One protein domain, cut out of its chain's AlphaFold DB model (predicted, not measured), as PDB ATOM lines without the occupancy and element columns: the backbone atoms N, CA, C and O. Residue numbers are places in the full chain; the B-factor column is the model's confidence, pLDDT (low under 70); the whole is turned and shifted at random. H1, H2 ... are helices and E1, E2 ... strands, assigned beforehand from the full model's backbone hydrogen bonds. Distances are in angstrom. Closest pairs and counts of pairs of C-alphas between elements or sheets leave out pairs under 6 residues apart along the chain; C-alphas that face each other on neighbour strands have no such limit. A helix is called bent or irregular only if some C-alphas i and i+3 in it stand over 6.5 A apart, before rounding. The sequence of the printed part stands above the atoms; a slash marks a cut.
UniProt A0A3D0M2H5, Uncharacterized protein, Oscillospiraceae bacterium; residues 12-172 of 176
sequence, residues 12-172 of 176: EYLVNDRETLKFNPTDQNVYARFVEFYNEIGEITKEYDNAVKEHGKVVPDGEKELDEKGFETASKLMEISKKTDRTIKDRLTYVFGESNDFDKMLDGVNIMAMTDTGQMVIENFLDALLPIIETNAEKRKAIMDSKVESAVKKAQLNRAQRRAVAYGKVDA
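Overview. This is residues 12 to 172 of the 176 residues of an uncharacterized protein of Oscillospiraceae bacterium (UniProt A0A3D0M2H5). What does the model look like? A long helical hairpin, H1 and H2, has the small strand hairpin E1 and E2 near its open end, and the longest helix, H4, ends in a free arm, residues 144 to 170, that sticks out far beyond this body. What builds it? The printed part has 161 residues, mostly helix, in the order E1, E2, H1, H2, H3, H4; the sheet E1 - E2 is antiparallel. How stretched is it? It is extended, with a radius of gyration of the C-alphas of 26.3 A and spans of 105 by 31 by 26 A, the arm making much of the length.

Along the chain. Where are the strands? E1 is residues 12 to 15, from C-alpha 12 at (241.473, 159.744, 185.494), and E2 is residues 19 to 23. Where are the helices? H1 is residues 28 to 58, 44.3 A; H2 is 68 to 96, 42.0 A; H3 is 102 to 105. H1 is irregular, C-alphas 54 and 57 being 7.5 A apart. And H4? By its hydrogen bonds residues 121 to 170 are one helix, but it is bent, C-alphas 128 and 131 being 6.7 A apart: H4a is 121 to 128, and H4b, 131 to 170, runs 59.0 A to C-alpha 170 at (299.390, 168.922, 177.881).

Arrangement. How do the strands pair? The hairpin E1 and E2 has N 13 and O 21 within hydrogen-bond range at 2.8 A. What is nearby? The closest C-alphas of E2 and H3, Glu 19 and Met 105, are 5.2 A apart. H3 touches H2 with residues 89 to 93 of H2 alone, closest at C-alphas Lys 89 and Phe 102, 5.6 A. How do the helices stand? H1 and H2, a helical hairpin, touch, closest at C-alphas Arg 33 and Val 95, 5.2 A, at a shallow tilt of 6 degrees, opposite ways. H4a is apart from H1 and H2, H4b is near H1, and the two arms stand at a steep tilt of 40 degrees. Are the backbones whole? Each O i to N i+4 pair is within hydrogen-bond range in H2 and H4a, against 21 of 27 in H1 and 35 of 36 in H4b; H3 is too short for one.

Size, cuts and confidence. How large is it? The C-alphas of Glu 63 and Ala 172, the two farthest apart, are 104.7 A apart. Is it unbroken? The printed part has no cut; the link from H3 to H4 is long, 15 residues. Where is confidence low? The pLDDT is under 70 at 22 residues, among them 56 to 66 and 166 to 172.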
ATOM      1  N   GLU A  12     242.909 159.985 185.481       95.88
ATOM      2  CA  GLU A  12     241.473 159.744 185.494       95.88
ATOM      3  C   GLU A  12     240.821 160.700 186.495       95.88
ATOM      4  O   GLU A  12     241.264 160.808 187.641       95.88
ATOM      5  N   TYR A  13     239.793 161.413 186.049       95.00
ATOM      6  CA  TYR A  13     238.977 162.303 186.864       95.00
ATOM      7  C   TYR A  13     237.575 161.718 186.933       95.00
ATOM      8  O   TYR A  13     236.945 161.520 185.896       95.00
ATOM      9  N   LEU A  14     237.100 161.412 188.139       95.50
ATOM     10  CA  LEU A  14     235.739 160.931 188.344       95.50
ATOM     11  C   LEU A  14     234.766 162.106 188.188       95.50
ATOM     12  O   LEU A  14     234.870 163.097 188.908       95.50
ATOM     13  N   VAL A  15     233.846 161.999 187.236       94.50
ATOM     14  CA  VAL A  15     232.828 163.000 186.923       94.50
ATOM     15  C   VAL A  15     231.518 162.578 187.575       94.50
ATOM     16  O   VAL A  15     231.008 161.489 187.306       94.50
ATOM     17  N   ASN A  16     230.995 163.442 188.451       91.06
ATOM     18  CA  ASN A  16     229.722 163.265 189.160       91.06
ATOM     19  C   ASN A  16     229.555 161.876 189.805       91.06
ATOM     20  O   ASN A  16     228.481 161.283 189.730       91.06
ATOM     21  N   ASP A  17     230.632 161.344 190.395       92.44
ATOM     22  CA  ASP A  17     230.686 160.031 191.056       92.44
ATOM     23  C   ASP A  17     230.287 158.830 190.173       92.44
ATOM     24  O   ASP A  17     229.864 157.791 190.685       92.44
ATOM     25  N   ARG A  18     230.415 158.955 188.844       89.31
ATOM     26  CA  ARG A  18     229.946 157.939 187.885       89.31
ATOM     27  C   ARG A  18     230.997 157.540 186.860       89.31
ATOM     28  O   ARG A  18     231.525 156.434 186.925       89.31
ATOM     29  N   GLU A  19     231.293 158.430 185.922       95.25
ATOM     30  CA  GLU A  19     232.129 158.132 184.754       95.25
ATOM     31  C   GLU A  19     233.490 158.814 184.857       95.25
ATOM     32  O   GLU A  19     233.659 159.796 185.576       95.25
ATOM     33  N   THR A  20     234.489 158.301 184.141       95.94
ATOM     34  CA  THR A  20     235.854 158.843 184.208       95.94
ATOM     35  C   THR A  20     236.222 159.638 182.968       95.94
ATOM     36  O   THR A  20     236.184 159.100 181.862       95.94
ATOM     37  N   LEU A  21     236.689 160.870 183.159       97.00
ATOM     38  CA  LEU A  21     237.390 161.642 182.140       97.00
ATOM     39  C   LEU A  21     238.884 161.315 182.194       97.00
ATOM     40  O   LEU A  21     239.537 161.515 183.220       97.00
ATOM     41  N   LYS A  22     239.434 160.814 181.090       96.69
ATOM     42  CA  LYS A  22     240.815 160.341 180.974       96.69
ATOM     43  C   LYS A  22     241.590 161.165 179.961       96.69
ATOM     44  O   LYS A  22     241.244 161.197 178.784       96.69
ATOM     45  N   PHE A  23     242.674 161.792 180.407       95.62
ATOM     46  CA  PHE A  23     243.613 162.493 179.529       95.62
ATOM     47  C   PHE A  23     244.952 162.712 180.232       95.62
ATOM     48  O   PHE A  23     245.038 162.645 181.459       95.62
ATOM     49  N   ASN A  24     246.011 162.994 179.470       94.31
ATOM     50  CA  ASN A  24     247.273 163.463 180.036       94.31
ATOM     51  C   ASN A  24     247.199 164.990 180.252       94.31
ATOM     52  O   ASN A  24     247.214 165.742 179.277       94.31
ATOM     53  N   PRO A  25     247.189 165.495 181.501       91.00
ATOM     54  CA  PRO A  25     247.055 166.929 181.771       91.00
ATOM     55  C   PRO A  25     248.300 167.747 181.422       91.00
ATOM     56  O   PRO A  25     248.335 168.953 181.609       91.00
ATOM     57  N   THR A  26     249.376 167.108 180.979       88.94
ATOM     58  CA  THR A  26     250.581 167.783 180.488       88.94
ATOM     59  C   THR A  26     250.714 167.724 178.965       88.94
ATOM     60  O   THR A  26     251.669 168.284 178.428       88.94
ATOM     61  N   ASP A  27     249.757 167.105 178.267       91.00
ATOM     62  CA  ASP A  27     249.773 166.945 176.812       91.00
ATOM     63  C   ASP A  27     249.377 168.236 176.085       91.00
ATOM     64  O   ASP A  27     248.231 168.681 176.141       91.00
ATOM     65  N   GLN A  28     250.325 168.813 175.345       88.00
ATOM     66  CA  GLN A  28     250.120 170.022 174.544       88.00
ATOM     67  C   GLN A  28     249.027 169.867 173.482       88.00
ATOM     68  O   GLN A  28     248.345 170.846 173.193       88.00
ATOM     69  N   ASN A  29     248.816 168.667 172.941       92.12
ATOM     70  CA  ASN A  29     247.785 168.432 171.933       92.12
ATOM     71  C   ASN A  29     246.376 168.489 172.532       92.12
ATOM     72  O   ASN A  29     245.443 168.915 171.859       92.12
ATOM     73  N   VAL A  30     246.194 168.080 173.794       92.69
ATOM     74  CA  VAL A  30     244.916 168.277 174.502       92.69
ATOM     75  C   VAL A  30     244.650 169.773 174.680       92.69
ATOM     76  O   VAL A  30     243.563 170.238 174.355       92.69
ATOM     77  N   TYR A  31     245.656 170.549 175.101       89.44
ATOM     78  CA  TYR A  31     245.508 172.002 175.251       89.44
ATOM     79  C   TYR A  31     245.236 172.725 173.934       89.44
ATOM     80  O   TYR A  31     244.376 173.597 173.901       89.44
ATOM     81  N   ALA A  32     245.943 172.369 172.859       89.50
ATOM     82  CA  ALA A  32     245.728 172.963 171.542       89.50
ATOM     83  C   ALA A  32     244.280 172.752 171.078       89.50
ATOM     84  O   ALA A  32     243.586 173.723 170.786       89.50
ATOM     85  N   ARG A  33     243.791 171.506 171.137       94.38
ATOM     86  CA  ARG A  33     242.404 171.169 170.789       94.38
ATOM     87  C   ARG A  33     241.387 171.855 171.703       94.38
ATOM     88  O   ARG A  33     240.341 172.283 171.233       94.38
ATOM     89  N   PHE A  34     241.680 171.980 172.998       88.75
ATOM     90  CA  PHE A  34     240.799 172.677 173.937       88.75
ATOM     91  C   PHE A  34     240.683 174.173 173.609       88.75
ATOM     92  O   PHE A  34     239.584 174.715 173.630       88.75
ATOM     93  N   VAL A  35     241.792 174.836 173.262       85.56
ATOM     94  CA  VAL A  35     241.782 176.245 172.833       85.56
ATOM     95  C   VAL A  35     241.030 176.420 171.513       85.56
ATOM     96  O   VAL A  35     240.257 177.365 171.383       85.56
ATOM     97  N   GLU A  36     241.218 175.515 170.546       89.44
ATOM     98  CA  GLU A  36     240.426 175.486 169.306       89.44
ATOM     99  C   GLU A  36     238.927 175.407 169.618       89.44
ATOM    100  O   GLU A  36     238.165 176.273 169.197       89.44
ATOM    101  N   PHE A  37     238.521 174.431 170.435       87.38
ATOM    102  CA  PHE A  37     237.135 174.268 170.865       87.38
ATOM    103  C   PHE A  37     236.586 175.521 171.562       87.38
ATOM    104  O   PHE A  37     235.494 175.974 171.229       87.38
ATOM    105  N   TYR A  38     237.346 176.117 172.484       81.19
ATOM    106  CA  TYR A  38     236.923 177.315 173.212       81.19
ATOM    107  C   TYR A  38     236.706 178.523 172.286       81.19
ATOM    108  O   TYR A  38     235.820 179.336 172.528       81.19
ATOM    109  N   ASN A  39     237.478 178.641 171.204       81.12
ATOM    110  CA  ASN A  39     237.284 179.700 170.209       81.12
ATOM    111  C   ASN A  39     236.097 179.421 169.267       81.12
ATOM    112  O   ASN A  39     235.494 180.357 168.748       81.12
ATOM    113  N   GLU A  40     235.763 178.149 169.036       86.38
ATOM    114  CA  GLU A  40     234.669 177.715 168.156       86.38
ATOM    115  C   GLU A  40     233.303 177.670 168.861       86.38
ATOM    116  O   GLU A  40     232.272 177.794 168.200       86.38
ATOM    117  N   ILE A  41     233.279 177.502 170.189       81.81
ATOM    118  CA  ILE A  41     232.066 177.226 170.975       81.81
ATOM    119  C   ILE A  41     230.943 178.238 170.725       81.81
ATOM    120  O   ILE A  41     229.805 177.832 170.516       81.81
ATOM    121  N   GLY A  42     231.260 179.534 170.649       77.38
ATOM    122  CA  GLY A  42     230.265 180.580 170.410       77.38
ATOM    123  C   GLY A  42     229.637 180.510 169.017       77.38
ATOM    124  O   GLY A  42     228.465 180.833 168.854       77.38
ATOM    125  N   GLU A  43     230.378 180.052 168.003       83.50
ATOM    126  CA  GLU A  43     229.808 179.812 166.673       83.50
ATOM    127  C   GLU A  43     229.000 178.506 166.636       83.50
ATOM    128  O   GLU A  43     227.971 178.452 165.963       83.50
ATOM    129  N   ILE A  44     229.395 177.484 167.408       84.62
ATOM    130  CA  ILE A  44     228.631 176.235 167.563       84.62
ATOM    131  C   ILE A  44     227.276 176.493 168.248       84.62
ATOM    132  O   ILE A  44     226.263 175.917 167.843       84.62
ATOM    133  N   THR A  45     227.229 177.362 169.264       84.44
ATOM    134  CA  THR A  45     225.993 177.675 170.005       84.44
ATOM    135  C   THR A  45     225.140 178.747 169.340       84.44
ATOM    136  O   THR A  45     223.970 178.883 169.676       84.44
ATOM    137  N   LYS A  46     225.660 179.474 168.350       87.00
ATOM    138  CA  LYS A  46     224.985 180.616 167.713       87.00
ATOM    139  C   LYS A  46     223.589 180.314 167.178       87.00
ATOM    140  O   LYS A  46     222.679 181.124 167.342       87.00
ATOM    141  N   GLU A  47     223.415 179.168 166.519       89.50
ATOM    142  CA  GLU A  47     222.108 178.737 166.003       89.50
ATOM    143  C   GLU A  47     221.118 178.502 167.154       89.50
ATOM    144  O   GLU A  47     219.985 178.976 167.097       89.50
ATOM    145  N   TYR A  48     221.576 177.858 168.230       87.12
ATOM    146  CA  TYR A  48     220.798 177.646 169.448       87.12
ATOM    147  C   TYR A  48     220.453 178.968 170.141       87.12
ATOM    148  O   TYR A  48     219.287 179.211 170.439       87.12
ATOM    149  N   ASP A  49     221.420 179.867 170.321       82.56
ATOM    150  CA  ASP A  49     221.213 181.159 170.981       82.56
ATOM    151  C   ASP A  49     220.208 182.031 170.221       82.56
ATOM    152  O   ASP A  49     219.383 182.722 170.826       82.56
ATOM    153  N   ASN A  50     220.256 182.003 168.888       88.50
ATOM    154  CA  ASN A  50     219.280 182.690 168.046       88.50
ATOM    155  C   ASN A  50     217.896 182.048 168.170       88.50
ATOM    156  O   ASN A  50     216.923 182.763 168.402       88.50
ATOM    157  N   ALA A  51     217.811 180.717 168.111       87.25
ATOM    158  CA  ALA A  51     216.554 179.999 168.285       87.25
ATOM    159  C   ALA A  51     215.927 180.269 169.662       87.25
ATOM    160  O   ALA A  51     214.734 180.537 169.752       87.25
ATOM    161  N   VAL A  52     216.715 180.295 170.739       83.38
ATOM    162  CA  VAL A  52     216.238 180.649 172.085       83.38
ATOM    163  C   VAL A  52     215.789 182.113 172.155       83.38
ATOM    164  O   VAL A  52     214.792 182.416 172.804       83.38
ATOM    165  N   LYS A  53     216.448 183.053 171.472       85.06
ATOM    166  CA  LYS A  53     215.992 184.458 171.429       85.06
ATOM    167  C   LYS A  53     214.676 184.627 170.669       85.06
ATOM    168  O   LYS A  53     213.819 185.397 171.102       85.06
ATOM    169  N   GLU A  54     214.525 183.924 169.551       82.56
ATOM    170  CA  GLU A  54     213.342 183.988 168.686       82.56
ATOM    171  C   GLU A  54     212.152 183.217 169.271       82.56
ATOM    172  O   GLU A  54     211.005 183.651 169.147       82.56
ATOM    173  N   HIS A  55     212.422 182.102 169.951       74.25
ATOM    174  CA  HIS A  55     211.415 181.115 170.341       74.25
ATOM    175  C   HIS A  55     211.367 180.806 171.842       74.25
ATOM    176  O   HIS A  55     210.411 180.196 172.305       74.25
ATOM    177  N   GLY A  56     212.325 181.265 172.647       64.06
ATOM    178  CA  GLY A  56     212.393 180.973 174.088       64.06
ATOM    179  C   GLY A  56     211.259 181.591 174.912       64.06
ATOM    180  O   GLY A  56     210.991 181.147 176.020       64.06
ATOM    181  N   LYS A  57     210.535 182.575 174.357       56.47
ATOM    182  CA  LYS A  57     209.293 183.116 174.945       56.47
ATOM    183  C   LYS A  57     208.039 182.305 174.604       56.47
ATOM    184  O   LYS A  57     206.967 182.637 175.101       56.47
ATOM    185  N   VAL A  58     208.157 181.277 173.758       52.44
ATOM    186  CA  VAL A  58     207.073 180.323 173.453       52.44
ATOM    187  C   VAL A  58     206.909 179.292 174.577       52.44
ATOM    188  O   VAL A  58     205.972 178.509 174.559       52.44
ATOM    189  N   VAL A  59     207.710 179.405 175.641       51.16
ATOM    190  CA  VAL A  59     207.474 178.719 176.914       51.16
ATOM    191  C   VAL A  59     206.828 179.676 177.939       51.16
ATOM    192  O   VAL A  59     207.528 180.253 178.772       51.16
ATOM    193  N   PRO A  60     205.499 179.911 177.895       45.09
ATOM    194  CA  PRO A  60     204.765 180.351 179.074       45.09
ATOM    195  C   PRO A  60     203.593 179.411 179.394       45.09
ATOM    196  O   PRO A  60     202.626 179.328 178.637       45.09
ATOM    197  N   ASP A  61     203.696 178.782 180.565       51.00
ATOM    198  CA  ASP A  61     202.615 178.220 181.384       51.00
ATOM    199  C   ASP A  61     201.580 177.368 180.622       51.00
ATOM    200  O   ASP A  61     200.474 177.817 180.332       51.00
ATOM    201  N   GLY A  62     201.978 176.133 180.283       54.06
ATOM    202  CA  GLY A  62     201.139 174.931 180.128       54.06
ATOM    203  C   GLY A  62     200.066 174.870 179.028       54.06
ATOM    204  O   GLY A  62     199.795 173.788 178.518       54.06
ATOM    205  N   GLU A  63     199.446 175.981 178.630       52.75
ATOM    206  CA  GLU A  63     198.244 175.982 177.780       52.75
ATOM    207  C   GLU A  63     198.496 176.496 176.352       52.75
ATOM    208  O   GLU A  63     197.751 176.151 175.438       52.75
ATOM    209  N   LYS A  64     199.560 177.282 176.120       54.16
ATOM    210  CA  LYS A  64     199.930 177.799 174.781       54.16
ATOM    211  C   LYS A  64     200.934 176.921 174.023       54.16
ATOM    212  O   LYS A  64     201.194 177.177 172.853       54.16
ATOM    213  N   GLU A  65     201.478 175.889 174.669       55.28
ATOM    214  CA  GLU A  65     202.469 174.964 174.086       55.28
ATOM    215  C   GLU A  65     201.869 173.962 173.084       55.28
ATOM    216  O   GLU A  65     202.601 173.372 172.294       55.28
ATOM    217  N   LEU A  66     200.548 173.764 173.105       58.00
ATOM    218  CA  LEU A  66     199.881 172.660 172.404       58.00
ATOM    219  C   LEU A  66     199.093 173.081 171.151       58.00
ATOM    220  O   LEU A  66     198.411 172.240 170.565       58.00
ATOM    221  N   ASP A  67     199.165 174.348 170.723       70.62
ATOM    222  CA  ASP A  67     198.661 174.728 169.397       70.62
ATOM    223  C   ASP A  67     199.673 174.365 168.290       70.62
ATOM    224  O   ASP A  67     200.862 174.181 168.553       70.62
ATOM    225  N   GLU A  68     199.213 174.221 167.039       71.25
ATOM    226  CA  GLU A  68     200.062 173.767 165.921       71.25
ATOM    227  C   GLU A  68     201.338 174.612 165.750       71.25
ATOM    228  O   GLU A  68     202.393 174.076 165.407       71.25
ATOM    229  N   LYS A  69     201.275 175.921 166.029       74.50
ATOM    230  CA  LYS A  69     202.420 176.832 165.882       74.50
ATOM    231  C   LYS A  69     203.382 176.740 167.064       74.50
ATOM    232  O   LYS A  69     204.596 176.812 166.857       74.50
ATOM    233  N   GLY A  70     202.860 176.582 168.278       72.25
ATOM    234  CA  GLY A  70     203.631 176.315 169.489       72.25
ATOM    235  C   GLY A  70     204.394 174.999 169.374       72.25
ATOM    236  O   GLY A  70     205.608 174.980 169.572       72.25
ATOM    237  N   PHE A  71     203.721 173.939 168.919       76.12
ATOM    238  CA  PHE A  71     204.330 172.628 168.706       76.12
ATOM    239  C   PHE A  71     205.412 172.645 167.616       76.12
ATOM    240  O   PHE A  71     206.500 172.101 167.821       76.12
ATOM    241  N   GLU A  72     205.163 173.294 166.473       80.81
ATOM    242  CA  GLU A  72     206.163 173.426 165.404       80.81
ATOM    243  C   GLU A  72     207.404 174.197 165.889       80.81
ATOM    244  O   GLU A  72     208.541 173.820 165.599       80.81
ATOM    245  N   THR A  73     207.194 175.260 166.668       78.44
ATOM    246  CA  THR A  73     208.277 176.084 167.216       78.44
ATOM    247  C   THR A  73     209.102 175.328 168.260       78.44
ATOM    248  O   THR A  73     210.332 175.336 168.198       78.44
ATOM    249  N   ALA A  74     208.438 174.626 169.183       79.19
ATOM    250  CA  ALA A  74     209.089 173.778 170.176       79.19
ATOM    251  C   ALA A  74     209.886 172.646 169.509       79.19
ATOM    252  O   ALA A  74     211.035 172.409 169.875       79.19
ATOM    253  N   SER A  75     209.322 172.011 168.476       84.06
ATOM    254  CA  SER A  75     209.996 170.951 167.714       84.06
ATOM    255  C   SER A  75     211.287 171.451 167.061       84.06
ATOM    256  O   SER A  75     212.328 170.814 167.203       84.06
ATOM    257  N   LYS A  76     211.265 172.631 166.421       87.06
ATOM    258  CA  LYS A  76     212.470 173.245 165.831       87.06
ATOM    259  C   LYS A  76     213.534 173.548 166.885       87.06
ATOM    260  O   LYS A  76     214.706 173.238 166.679       87.06
ATOM    261  N   LEU A  77     213.140 174.118 168.025       87.12
ATOM    262  CA  LEU A  77     214.073 174.397 169.119       87.12
ATOM    263  C   LEU A  77     214.692 173.104 169.676       87.12
ATOM    264  O   LEU A  77     215.895 173.065 169.931       87.12
ATOM    265  N   MET A  78     213.903 172.033 169.814       88.75
ATOM    266  CA  MET A  78     214.385 170.716 170.244       88.75
ATOM    267  C   MET A  78     215.363 170.098 169.237       88.75
ATOM    268  O   MET A  78     216.382 169.539 169.644       88.75
ATOM    269  N   GLU A  79     215.099 170.210 167.934       92.62
ATOM    270  CA  GLU A  79     216.010 169.732 166.887       92.62
ATOM    271  C   GLU A  79     217.352 170.470 166.916       92.62
ATOM    272  O   GLU A  79     218.408 169.826 166.905       92.62
ATOM    273  N   ILE A  80     217.321 171.803 167.019       93.81
ATOM    274  CA  ILE A  80     218.525 172.635 167.136       93.81
ATOM    275  C   ILE A  80     219.281 172.278 168.417       93.81
ATOM    276  O   ILE A  80     220.475 171.993 168.361       93.81
ATOM    277  N   SER A  81     218.588 172.194 169.556       92.62
ATOM    278  CA  SER A  81     219.186 171.813 170.839       92.62
ATOM    279  C   SER A  81     219.865 170.442 170.779       92.62
ATOM    280  O   SER A  81     221.004 170.299 171.218       92.62
ATOM    281  N   LYS A  82     219.219 169.435 170.175       95.19
ATOM    282  CA  LYS A  82     219.783 168.086 170.013       95.19
ATOM    283  C   LYS A  82     221.009 168.070 169.096       95.19
ATOM    284  O   LYS A  82     221.971 167.348 169.356       95.19
ATOM    285  N   LYS A  83     220.982 168.845 168.010       97.06
ATOM    286  CA  LYS A  83     222.112 168.986 167.083       97.06
ATOM    287  C   LYS A  83     223.299 169.670 167.765       97.06
ATOM    288  O   LYS A  83     224.424 169.185 167.638       97.06
ATOM    289  N   THR A  84     223.057 170.765 168.481       94.69
ATOM    290  CA  THR A  84     224.085 171.497 169.231       94.69
ATOM    291  C   THR A  84     224.689 170.618 170.324       94.69
ATOM    292  O   THR A  84     225.911 170.515 170.389       94.69
ATOM    293  N   ASP A  85     223.861 169.899 171.091       97.75
ATOM    294  CA  ASP A  85     224.312 168.946 172.114       97.75
ATOM    295  C   ASP A  85     225.295 167.918 171.563       97.75
ATOM    296  O   ASP A  85     226.433 167.815 172.028       97.75
ATOM    297  N   ARG A  86     224.887 167.220 170.502       97.81
ATOM    298  CA  ARG A  86     225.736 166.229 169.848       97.81
ATOM    299  C   ARG A  86     227.029 166.844 169.325       97.81
ATOM    300  O   ARG A  86     228.097 166.290 169.548       97.81
ATOM    301  N   THR A  87     226.940 167.994 168.659       97.75
ATOM    302  CA  THR A  87     228.113 168.666 168.081       97.75
ATOM    303  C   THR A  87     229.142 168.989 169.159       97.75
ATOM    304  O   THR A  87     230.329 168.735 168.978       97.75
ATOM    305  N   ILE A  88     228.701 169.510 170.302       95.44
ATOM    306  CA  ILE A  88     229.594 169.856 171.408       95.44
ATOM    307  C   ILE A  88     230.190 168.593 172.037       95.44
ATOM    308  O   ILE A  88     231.403 168.543 172.229       95.44
ATOM    309  N   LYS A  89     229.385 167.561 172.318       97.75
ATOM    310  CA  LYS A  89     229.874 166.280 172.864       97.75
ATOM    311  C   LYS A  89     230.902 165.616 171.934       97.75
ATOM    312  O   LYS A  89     231.938 165.145 172.406       97.75
ATOM    313  N   ASP A  90     230.678 165.658 170.621       97.56
ATOM    314  CA  ASP A  90     231.622 165.154 169.615       97.56
ATOM    315  C   ASP A  90     232.929 165.973 169.622       97.56
ATOM    316  O   ASP A  90     234.028 165.412 169.584       97.56
ATOM    317  N   ARG A  91     232.852 167.309 169.745       96.75
ATOM    318  CA  ARG A  91     234.049 168.162 169.877       96.75
ATOM    319  C   ARG A  91     234.810 167.896 171.173       96.75
ATOM    320  O   ARG A  91     236.035 167.815 171.135       96.75
ATOM    321  N   LEU A  92     234.125 167.703 172.295       95.88
ATOM    322  CA  LEU A  92     234.760 167.344 173.565       95.88
ATOM    323  C   LEU A  92     235.434 165.966 173.495       95.88
ATOM    324  O   LEU A  92     236.568 165.814 173.952       95.88
ATOM    325  N   THR A  93     234.800 164.997 172.835       97.69
ATOM    326  CA  THR A  93     235.405 163.688 172.539       97.69
ATOM    327  C   THR A  93     236.681 163.855 171.713       97.69
ATOM    328  O   THR A  93     237.720 163.299 172.062       97.69
ATOM    329  N   TYR A  94     236.671 164.713 170.686       97.19
ATOM    330  CA  TYR A  94     237.882 165.049 169.933       97.19
ATOM    331  C   TYR A  94     238.964 165.700 170.805       97.19
ATOM    332  O   TYR A  94     240.140 165.388 170.624       97.19
ATOM    333  N   VAL A  95     238.617 166.582 171.747       94.81
ATOM    334  CA  VAL A  95     239.589 167.254 172.630       94.81
ATOM    335  C   VAL A  95     240.272 166.263 173.574       94.81
ATOM    336  O   VAL A  95     241.504 166.244 173.667       94.81
ATOM    337  N   PHE A  96     239.489 165.433 174.265       95.81
ATOM    338  CA  PHE A  96     239.986 164.556 175.330       95.81
ATOM    339  C   PHE A  96     240.355 163.147 174.844       95.81
ATOM    340  O   PHE A  96     241.090 162.436 175.525       95.81
ATOM    341  N   GLY A  97     239.928 162.772 173.639       96.12
ATOM    342  CA  GLY A  97     240.183 161.486 172.995       96.12
ATOM    343  C   GLY A  97     238.972 160.549 173.025       96.12
ATOM    344  O   GLY A  97     238.198 160.560 173.979       96.12
ATOM    345  N   GLU A  98     238.883 159.689 172.006       94.50
ATOM    346  CA  GLU A  98     237.771 158.760 171.709       94.50
ATOM    347  C   GLU A  98     237.384 157.806 172.849       94.50
ATOM    348  O   GLU A  98     236.297 157.238 172.855       94.50
ATOM    349  N   SER A  99     238.266 157.598 173.830       93.75
ATOM    350  CA  SER A  99     237.946 156.792 175.013       93.75
ATOM    351  C   SER A  99     236.990 157.487 175.988       93.75
ATOM    352  O   SER A  99     236.537 156.846 176.932       93.75
ATOM    353  N   ASN A 100     236.733 158.785 175.808       96.81
ATOM    354  CA  ASN A 100     235.873 159.584 176.673       96.81
ATOM    355  C   ASN A 100     234.490 159.742 176.039       96.81
ATOM    356  O   ASN A 100     234.308 160.542 175.126       96.81
ATOM    357  N   ASP A 101     233.521 158.988 176.549       95.81
ATOM    358  CA  ASP A 101     232.131 159.020 176.093       95.81
ATOM    359  C   ASP A 101     231.349 160.095 176.861       95.81
ATOM    360  O   ASP A 101     230.909 159.880 177.993       95.81
ATOM    361  N   PHE A 102     231.205 161.276 176.256       96.25
ATOM    362  CA  PHE A 102     230.530 162.418 176.882       96.25
ATOM    363  C   PHE A 102     229.017 162.240 177.029       96.25
ATOM    364  O   PHE A 102     228.412 162.919 177.857       96.25
ATOM    365  N   ASP A 103     228.394 161.334 176.272       95.19
ATOM    366  CA  ASP A 103     226.964 161.069 176.431       95.19
ATOM    367  C   ASP A 103     226.704 160.224 177.683       95.19
ATOM    368  O   ASP A 103     225.854 160.574 178.504       95.19
ATOM    369  N   LYS A 104     227.523 159.186 177.903       95.00
ATOM    370  CA  LYS A 104     227.502 158.413 179.156       95.00
ATOM    371  C   LYS A 104     227.918 159.244 180.357       95.00
ATOM    372  O   LYS A 104     227.282 159.167 181.403       95.00
ATOM    373  N   MET A 105     228.959 160.061 180.201       95.62
ATOM    374  CA  MET A 105     229.482 160.899 181.280       95.62
ATOM    375  C   MET A 105     228.445 161.882 181.822       95.62
ATOM    376  O   MET A 105     228.460 162.206 183.010       95.62
ATOM    377  N   LEU A 106     227.531 162.322 180.959       94.69
ATOM    378  CA  LEU A 106     226.440 163.220 181.306       94.69
ATOM    379  C   LEU A 106     225.110 162.490 181.550       94.69
ATOM    380  O   LEU A 106     224.110 163.161 181.759       94.69
ATOM    381  N   ASP A 107     225.073 161.153 181.550       94.00
ATOM    382  CA  ASP A 107     223.849 160.354 181.751       94.00
ATOM    383  C   ASP A 107     222.700 160.774 180.809       94.00
ATOM    384  O   ASP A 107     221.545 160.918 181.207       94.00
ATOM    385  N   GLY A 108     223.042 161.069 179.550       92.31
ATOM    386  CA  GLY A 108     222.095 161.546 178.537       92.31
ATOM    387  C   GLY A 108     221.590 162.982 178.738       92.31
ATOM    388  O   GLY A 108     220.776 163.454 177.940       92.31
ATOM    389  N   VAL A 109     222.067 163.706 179.755       95.19
ATOM    390  CA  VAL A 109     221.736 165.123 179.948       95.19
ATOM    391  C   VAL A 109     222.270 165.939 178.769       95.19
ATOM    392  O   VAL A 109     223.375 165.722 178.261       95.19
ATOM    393  N   ASN A 110     221.449 166.885 178.316       95.25
ATOM    394  CA  ASN A 110     221.815 167.815 177.258       95.25
ATOM    395  C   ASN A 110     222.818 168.850 177.791       95.25
ATOM    396  O   ASN A 110     222.609 169.446 178.846       95.25
ATOM    397  N   ILE A 111     223.888 169.102 177.047       94.12
ATOM    398  CA  ILE A 111     224.974 170.015 177.419       94.12
ATOM    399  C   ILE A 111     224.526 171.485 177.528       94.12
ATOM    400  O   ILE A 111     225.163 172.280 178.219       94.12
ATOM    401  N   MET A 112     223.406 171.829 176.887       88.75
ATOM    402  CA  MET A 112     222.749 173.138 176.937       88.75
ATOM    403  C   MET A 112     221.656 173.214 178.015       88.75
ATOM    404  O   MET A 112     220.970 174.230 178.123       88.75
ATOM    405  N   ALA A 113     221.444 172.148 178.799       91.12
ATOM    406  CA  ALA A 113     220.452 172.152 179.868       91.12
ATOM    407  C   ALA A 113     220.850 173.139 180.970       91.12
ATOM    408  O   ALA A 113     221.998 173.157 181.418       91.12
ATOM    409  N   MET A 114     219.878 173.929 181.425       87.38
ATOM    410  CA  MET A 114     220.037 174.792 182.590       87.38
ATOM    411  C   MET A 114     220.098 173.947 183.860       87.38
ATOM    412  O   MET A 114     219.356 172.976 184.008       87.38
ATOM    413  N   THR A 115     220.964 174.342 184.781       88.62
ATOM    414  CA  THR A 115     221.113 173.700 186.090       88.62
ATOM    415  C   THR A 115     220.633 174.621 187.208       88.62
ATOM    416  O   THR A 115     220.375 175.807 186.989       88.62
ATOM    417  N   ASP A 116     220.581 174.099 188.434       89.94
ATOM    418  CA  ASP A 116     220.222 174.878 189.627       89.94
ATOM    419  C   ASP A 116     221.222 176.009 189.939       89.94
ATOM    420  O   ASP A 116     220.911 176.908 190.720       89.94
ATOM    421  N   THR A 117     222.413 176.009 189.319       79.31
ATOM    422  CA  THR A 117     223.385 177.112 189.435       79.31
ATOM    423  C   THR A 117     222.997 178.332 188.596       79.31
ATOM    424  O   THR A 117     223.598 179.395 188.740       79.31
ATOM    425  N   GLY A 118     221.999 178.201 187.717       80.00
ATOM    426  CA  GLY A 118     221.650 179.219 186.730       80.00
ATOM    427  C   GLY A 118     222.582 179.246 185.515       80.00
ATOM    428  O   GLY A 118     222.415 180.112 184.662       80.00
ATOM    429  N   GLN A 119     223.526 178.305 185.424       82.12
ATOM    430  CA  GLN A 119     224.403 178.087 184.272       82.12
ATOM    431  C   GLN A 119     224.000 176.819 183.515       82.12
ATOM    432  O   GLN A 119     223.337 175.922 184.060       82.12
ATOM    433  N   MET A 120     224.431 176.730 182.258       85.38
ATOM    434  CA  MET A 120     224.304 175.515 181.459       85.38
ATOM    435  C   MET A 120     225.304 174.443 181.909       85.38
ATOM    436  O   MET A 120     226.373 174.744 182.443       85.38
ATOM    437  N   VAL A 121     224.998 173.174 181.632       92.44
ATOM    438  CA  VAL A 121     225.906 172.044 181.915       92.44
ATOM    439  C   VAL A 121     227.299 172.259 181.309       92.44
ATOM    440  O   VAL A 121     228.297 171.973 181.969       92.44
ATOM    441  N   ILE A 122     227.387 172.806 180.093       86.38
ATOM    442  CA  ILE A 122     228.663 173.121 179.436       86.38
ATOM    443  C   ILE A 122     229.511 174.137 180.198       86.38
ATOM    444  O   ILE A 122     230.725 173.975 180.288       86.38
ATOM    445  N   GLU A 123     228.883 175.163 180.763       84.06
ATOM    446  CA  GLU A 123     229.561 176.218 181.512       84.06
ATOM    447  C   GLU A 123     230.091 175.646 182.826       84.06
ATOM    448  O   GLU A 123     231.281 175.755 183.101       84.06
ATOM    449  N   ASN A 124     229.252 174.901 183.556       88.00
ATOM    450  CA  ASN A 124     229.661 174.197 184.773       88.00
ATOM    451  C   ASN A 124     230.830 173.228 184.515       88.00
ATOM    452  O   ASN A 124     231.753 173.116 185.324       88.00
ATOM    453  N   PHE A 125     230.803 172.514 183.386       90.44
ATOM    454  CA  PHE A 125     231.880 171.610 182.991       90.44
ATOM    455  C   PHE A 125     233.187 172.360 182.700       90.44
ATOM    456  O   PHE A 125     234.250 171.947 183.169       90.44
ATOM    457  N   LEU A 126     233.121 173.465 181.951       87.56
ATOM    458  CA  LEU A 126     234.284 174.305 181.666       87.56
ATOM    459  C   LEU A 126     234.860 174.907 182.954       87.56
ATOM    460  O   LEU A 126     236.071 174.813 183.165       87.56
ATOM    461  N   ASP A 127     234.011 175.420 183.842       85.12
ATOM    462  CA  ASP A 127     234.406 175.978 185.137       85.12
ATOM    463  C   ASP A 127     235.113 174.933 186.017       85.12
ATOM    464  O   ASP A 127     236.142 175.222 186.631       85.12
ATOM    465  N   ALA A 128     234.631 173.685 186.022       89.06
ATOM    466  CA  ALA A 128     235.277 172.581 186.736       89.06
ATOM    467  C   ALA A 128     236.637 172.177 186.130       89.06
ATOM    468  O   ALA A 128     237.535 171.724 186.847       89.06
ATOM    469  N   LEU A 129     236.814 172.344 184.815       85.75
ATOM    470  CA  LEU A 129     238.062 172.032 184.117       85.75
ATOM    471  C   LEU A 129     239.143 173.101 184.284       85.75
ATOM    472  O   LEU A 129     240.327 172.748 184.312       85.75
ATOM    473  N   LEU A 130     238.775 174.379 184.388       80.94
ATOM    474  CA  LEU A 130     239.719 175.496 184.515       80.94
ATOM    475  C   LEU A 130     240.810 175.270 185.579       80.94
ATOM    476  O   LEU A 130     241.990 175.290 185.209       80.94
ATOM    477  N   PRO A 131     240.499 174.949 186.853       86.31
ATOM    478  CA  PRO A 131     241.536 174.760 187.870       86.31
ATOM    479  C   PRO A 131     242.461 173.574 187.559       86.31
ATOM    480  O   PRO A 131     243.649 173.593 187.902       86.31
ATOM    481  N   ILE A 132     241.954 172.542 186.873       88.12
ATOM    482  CA  ILE A 132     242.754 171.400 186.416       88.12
ATOM    483  C   ILE A 132     243.718 171.861 185.318       88.12
ATOM    484  O   ILE A 132     244.908 171.539 185.358       88.12
ATOM    485  N   ILE A 133     243.236 172.626 184.343       80.19
ATOM    486  CA  ILE A 133     244.037 173.162 183.240       80.19
ATOM    487  C   ILE A 133     245.157 174.061 183.779       80.19
ATOM    488  O   ILE A 133     246.318 173.837 183.420       80.19
ATOM    489  N   GLU A 134     244.831 175.009 184.658       80.88
ATOM    490  CA  GLU A 134     245.765 175.979 185.247       80.88
ATOM    491  C   GLU A 134     246.843 175.301 186.092       80.88
ATOM    492  O   GLU A 134     248.038 175.427 185.806       80.88
ATOM    493  N   THR A 135     246.435 174.476 187.061       86.38
ATOM    494  CA  THR A 135     247.363 173.739 187.934       86.38
ATOM    495  C   THR A 135     248.350 172.909 187.116       86.38
ATOM    496  O   THR A 135     249.533 172.786 187.447       86.38
ATOM    497  N   ASN A 136     247.879 172.283 186.035       83.00
ATOM    498  CA  ASN A 136     248.746 171.462 185.206       83.00
ATOM    499  C   ASN A 136     249.594 172.291 184.222       83.00
ATOM    500  O   ASN A 136     250.670 171.830 183.838       83.00
ATOM    501  N   ALA A 137     249.194 173.519 183.872       77.44
ATOM    502  CA  ALA A 137     250.043 174.474 183.154       77.44
ATOM    503  C   ALA A 137     251.265 174.889 183.971       77.44
ATOM    504  O   ALA A 137     252.391 174.846 183.463       77.44
ATOM    505  N   GLU A 138     251.071 175.172 185.254       80.81
ATOM    506  CA  GLU A 138     252.170 175.452 186.176       80.81
ATOM    507  C   GLU A 138     253.091 174.239 186.343       80.81
ATOM    508  O   GLU A 138     254.314 174.357 186.224       80.81
ATOM    509  N   LYS A 139     252.516 173.041 186.526       78.38
ATOM    510  CA  LYS A 139     253.293 171.791 186.603       78.38
ATOM    511  C   LYS A 139     254.111 171.544 185.338       78.38
ATOM    512  O   LYS A 139     255.280 171.173 185.442       78.38
ATOM    513  N   ARG A 140     253.544 171.774 184.147       77.31
ATOM    514  CA  ARG A 140     254.290 171.677 182.879       77.31
ATOM    515  C   ARG A 140     255.484 172.616 182.868       77.31
ATOM    516  O   ARG A 140     256.585 172.175 182.542       77.31
ATOM    517  N   LYS A 141     255.271 173.884 183.232       79.62
ATOM    518  CA  LYS A 141     256.343 174.879 183.295       79.62
ATOM    519  C   LYS A 141     257.463 174.406 184.227       79.62
ATOM    520  O   LYS A 141     258.612 174.361 183.806       79.62
ATOM    521  N   ALA A 142     257.126 173.950 185.434       77.94
ATOM    522  CA  ALA A 142     258.104 173.449 186.401       77.94
ATOM    523  C   ALA A 142     258.892 172.223 185.894       77.94
ATOM    524  O   ALA A 142     260.113 172.158 186.049       77.94
ATOM    525  N   ILE A 143     258.222 171.260 185.247       77.19
ATOM    526  CA  ILE A 143     258.880 170.081 184.655       77.19
ATOM    527  C   ILE A 143     259.837 170.503 183.536       77.19
ATOM    528  O   ILE A 143     260.942 169.966 183.431       77.19
ATOM    529  N   MET A 144     259.425 171.448 182.692       73.56
ATOM    530  CA  MET A 144     260.251 171.945 181.596       73.56
ATOM    531  C   MET A 144     261.480 172.692 182.121       73.56
ATOM    532  O   MET A 144     262.589 172.387 181.689       73.56
ATOM    533  N   ASP A 145     261.300 173.579 183.101       79.19
ATOM    534  CA  ASP A 145     262.385 174.321 183.751       79.19
ATOM    535  C   ASP A 145     263.400 173.347 184.386       79.19
ATOM    536  O   ASP A 145     264.600 173.431 184.120       79.19
ATOM    537  N   SER A 146     262.926 172.323 185.107       77.00
ATOM    538  CA  SER A 146     263.780 171.273 185.684       77.00
ATOM    539  C   SER A 146     264.542 170.466 184.623       77.00
ATOM    540  O   SER A 146     265.738 170.188 184.770       77.00
ATOM    541  N   LYS A 147     263.887 170.114 183.508       74.56
ATOM    542  CA  LYS A 147     264.543 169.422 182.386       74.56
ATOM    543  C   LYS A 147     265.625 170.295 181.755       74.56
ATOM    544  O   LYS A 147     266.719 169.787 181.507       74.56
ATOM    545  N   VAL A 148     265.365 171.586 181.555       67.12
ATOM    546  CA  VAL A 148     266.356 172.548 181.052       67.12
ATOM    547  C   VAL A 148     267.535 172.657 182.016       67.12
ATOM    548  O   VAL A 148     268.676 172.496 181.585       67.12
ATOM    549  N   GLU A 149     267.297 172.831 183.314       73.62
ATOM    550  CA  GLU A 149     268.361 172.872 184.324       73.62
ATOM    551  C   GLU A 149     269.205 171.595 184.330       73.62
ATOM    552  O   GLU A 149     270.438 171.655 184.358       73.62
ATOM    553  N   SER A 150     268.563 170.427 184.268       72.62
ATOM    554  CA  SER A 150     269.259 169.139 184.228       72.62
ATOM    555  C   SER A 150     270.108 168.990 182.961       72.62
ATOM    556  O   SER A 150     271.259 168.550 183.031       72.62
ATOM    557  N   ALA A 151     269.596 169.436 181.809       64.62
ATOM    558  CA  ALA A 151     270.316 169.442 180.543       64.62
ATOM    559  C   ALA A 151     271.501 170.419 180.575       64.62
ATOM    560  O   ALA A 151     272.592 170.078 180.110       64.62
ATOM    561  N   VAL A 152     271.329 171.597 181.185       73.69
ATOM    562  CA  VAL A 152     272.393 172.591 181.383       73.69
ATOM    563  C   VAL A 152     273.482 172.046 182.304       73.69
ATOM    564  O   VAL A 152     274.656 172.095 181.931       73.69
ATOM    565  N   LYS A 153     273.124 171.457 183.453       72.50
ATOM    566  CA  LYS A 153     274.078 170.811 184.372       72.50
ATOM    567  C   LYS A 153     274.843 169.688 183.678       72.50
ATOM    568  O   LYS A 153     276.071 169.657 183.727       72.50
ATOM    569  N   LYS A 154     274.146 168.814 182.947       73.88
ATOM    570  CA  LYS A 154     274.771 167.741 182.160       73.88
ATOM    571  C   LYS A 154     275.730 168.303 181.105       73.88
ATOM    572  O   LYS A 154     276.847 167.813 180.957       73.88
ATOM    573  N   ALA A 155     275.348 169.374 180.412       63.09
ATOM    574  CA  ALA A 155     276.208 170.035 179.435       63.09
ATOM    575  C   ALA A 155     277.437 170.706 180.079       63.09
ATOM    576  O   ALA A 155     278.521 170.674 179.496       63.09
ATOM    577  N   GLN A 156     277.302 171.304 181.266       74.12
ATOM    578  CA  GLN A 156     278.412 171.888 182.029       74.12
ATOM    579  C   GLN A 156     279.397 170.817 182.511       74.12
ATOM    580  O   GLN A 156     280.598 170.973 182.293       74.12
ATOM    581  N   LEU A 157     278.902 169.704 183.060       74.25
ATOM    582  CA  LEU A 157     279.726 168.561 183.464       74.25
ATOM    583  C   LEU A 157     280.512 167.989 182.278       74.25
ATOM    584  O   LEU A 157     281.730 167.844 182.356       74.25
ATOM    585  N   ASN A 158     279.849 167.783 181.138       75.50
ATOM    586  CA  ASN A 158     280.506 167.302 179.921       75.50
ATOM    587  C   ASN A 158     281.588 168.280 179.417       75.50
ATOM    588  O   ASN A 158     282.623 167.857 178.902       75.50
ATOM    589  N   ARG A 159     281.382 169.600 179.551       72.19
ATOM    590  CA  ARG A 159     282.399 170.613 179.204       72.19
ATOM    591  C   ARG A 159     283.582 170.586 180.172       72.19
ATOM    592  O   ARG A 159     284.716 170.671 179.711       72.19
ATOM    593  N   ALA A 160     283.329 170.459 181.473       72.81
ATOM    594  CA  ALA A 160     284.371 170.370 182.494       72.81
ATOM    595  C   ALA A 160     285.239 169.117 182.307       72.81
ATOM    596  O   ALA A 160     286.462 169.219 182.308       72.81
ATOM    597  N   GLN A 161     284.621 167.964 182.029       72.81
ATOM    598  CA  GLN A 161     285.331 166.716 181.734       72.81
ATOM    599  C   GLN A 161     286.205 166.828 180.479       72.81
ATOM    600  O   GLN A 161     287.374 166.457 180.511       72.81
ATOM    601  N   ARG A 162     285.690 167.410 179.386       71.69
ATOM    602  CA  ARG A 162     286.497 167.643 178.174       71.69
ATOM    603  C   ARG A 162     287.681 168.576 178.422       71.69
ATOM    604  O   ARG A 162     288.753 168.333 177.880       71.69
ATOM    605  N   ARG A 163     287.505 169.619 179.241       73.75
ATOM    606  CA  ARG A 163     288.606 170.511 179.637       73.75
ATOM    607  C   ARG A 163     289.654 169.765 180.460       73.75
ATOM    608  O   ARG A 163     290.825 169.851 180.126       73.75
ATOM    609  N   ALA A 164     289.250 168.993 181.466       69.88
ATOM    610  CA  ALA A 164     290.176 168.222 182.298       69.88
ATOM    611  C   ALA A 164     291.009 167.216 181.479       69.88
ATOM    612  O   ALA A 164     292.215 167.113 181.677       69.88
ATOM    613  N   VAL A 165     290.395 166.537 180.504       73.88
ATOM    614  CA  VAL A 165     291.104 165.632 179.579       73.88
ATOM    615  C   VAL A 165     292.052 166.392 178.644       73.88
ATOM    616  O   VAL A 165     293.123 165.886 178.321       73.88
ATOM    617  N   ALA A 166     291.680 167.598 178.205       63.28
ATOM    618  CA  ALA A 166     292.548 168.435 177.384       63.28
ATOM    619  C   ALA A 166     293.781 168.907 178.168       63.28
ATOM    620  O   ALA A 166     294.882 168.752 177.661       63.28
ATOM    621  N   TYR A 167     293.612 169.394 179.405       59.00
ATOM    622  CA  TYR A 167     294.721 169.822 180.268       59.00
ATOM    623  C   TYR A 167     295.629 168.654 180.690       59.00
ATOM    624  O   TYR A 167     296.843 168.774 180.583       59.00
ATOM    625  N   GLY A 168     295.071 167.488 181.034       57.81
ATOM    626  CA  GLY A 168     295.866 166.298 181.375       57.81
ATOM    627  C   GLY A 168     296.661 165.688 180.209       57.81
ATOM    628  O   GLY A 168     297.539 164.862 180.439       57.81
ATOM    629  N   LYS A 169     296.382 166.080 178.956       53.28
ATOM    630  CA  LYS A 169     297.211 165.728 177.790       53.28
ATOM    631  C   LYS A 169     298.379 166.689 177.560       53.28
ATOM    632  O   LYS A 169     299.335 166.273 176.918       53.28
ATOM    633  N   VAL A 170     298.311 167.929 178.055       52.47
ATOM    634  CA  VAL A 170     299.390 168.922 177.881       52.47
ATOM    635  C   VAL A 170     300.558 168.619 178.826       52.47
ATOM    636  O   VAL A 170     301.709 168.685 178.406       52.47
ATOM    637  N   ASP A 171     300.268 168.159 180.048       52.69
ATOM    638  CA  ASP A 171     301.292 167.808 181.049       52.69
ATOM    639  C   ASP A 171     302.110 166.550 180.686       52.69
ATOM    640  O   ASP A 171     303.210 166.350 181.192       52.69
ATOM    641  N   ALA A 172     301.599 165.692 179.795       53.09
ATOM    642  CA  ALA A 172     302.298 164.486 179.340       53.09
ATOM    643  C   ALA A 172     303.203 164.722 178.113       53.09
ATOM    644  O   ALA A 172     303.946 163.821 177.730       53.09
TER     645      ALA A 172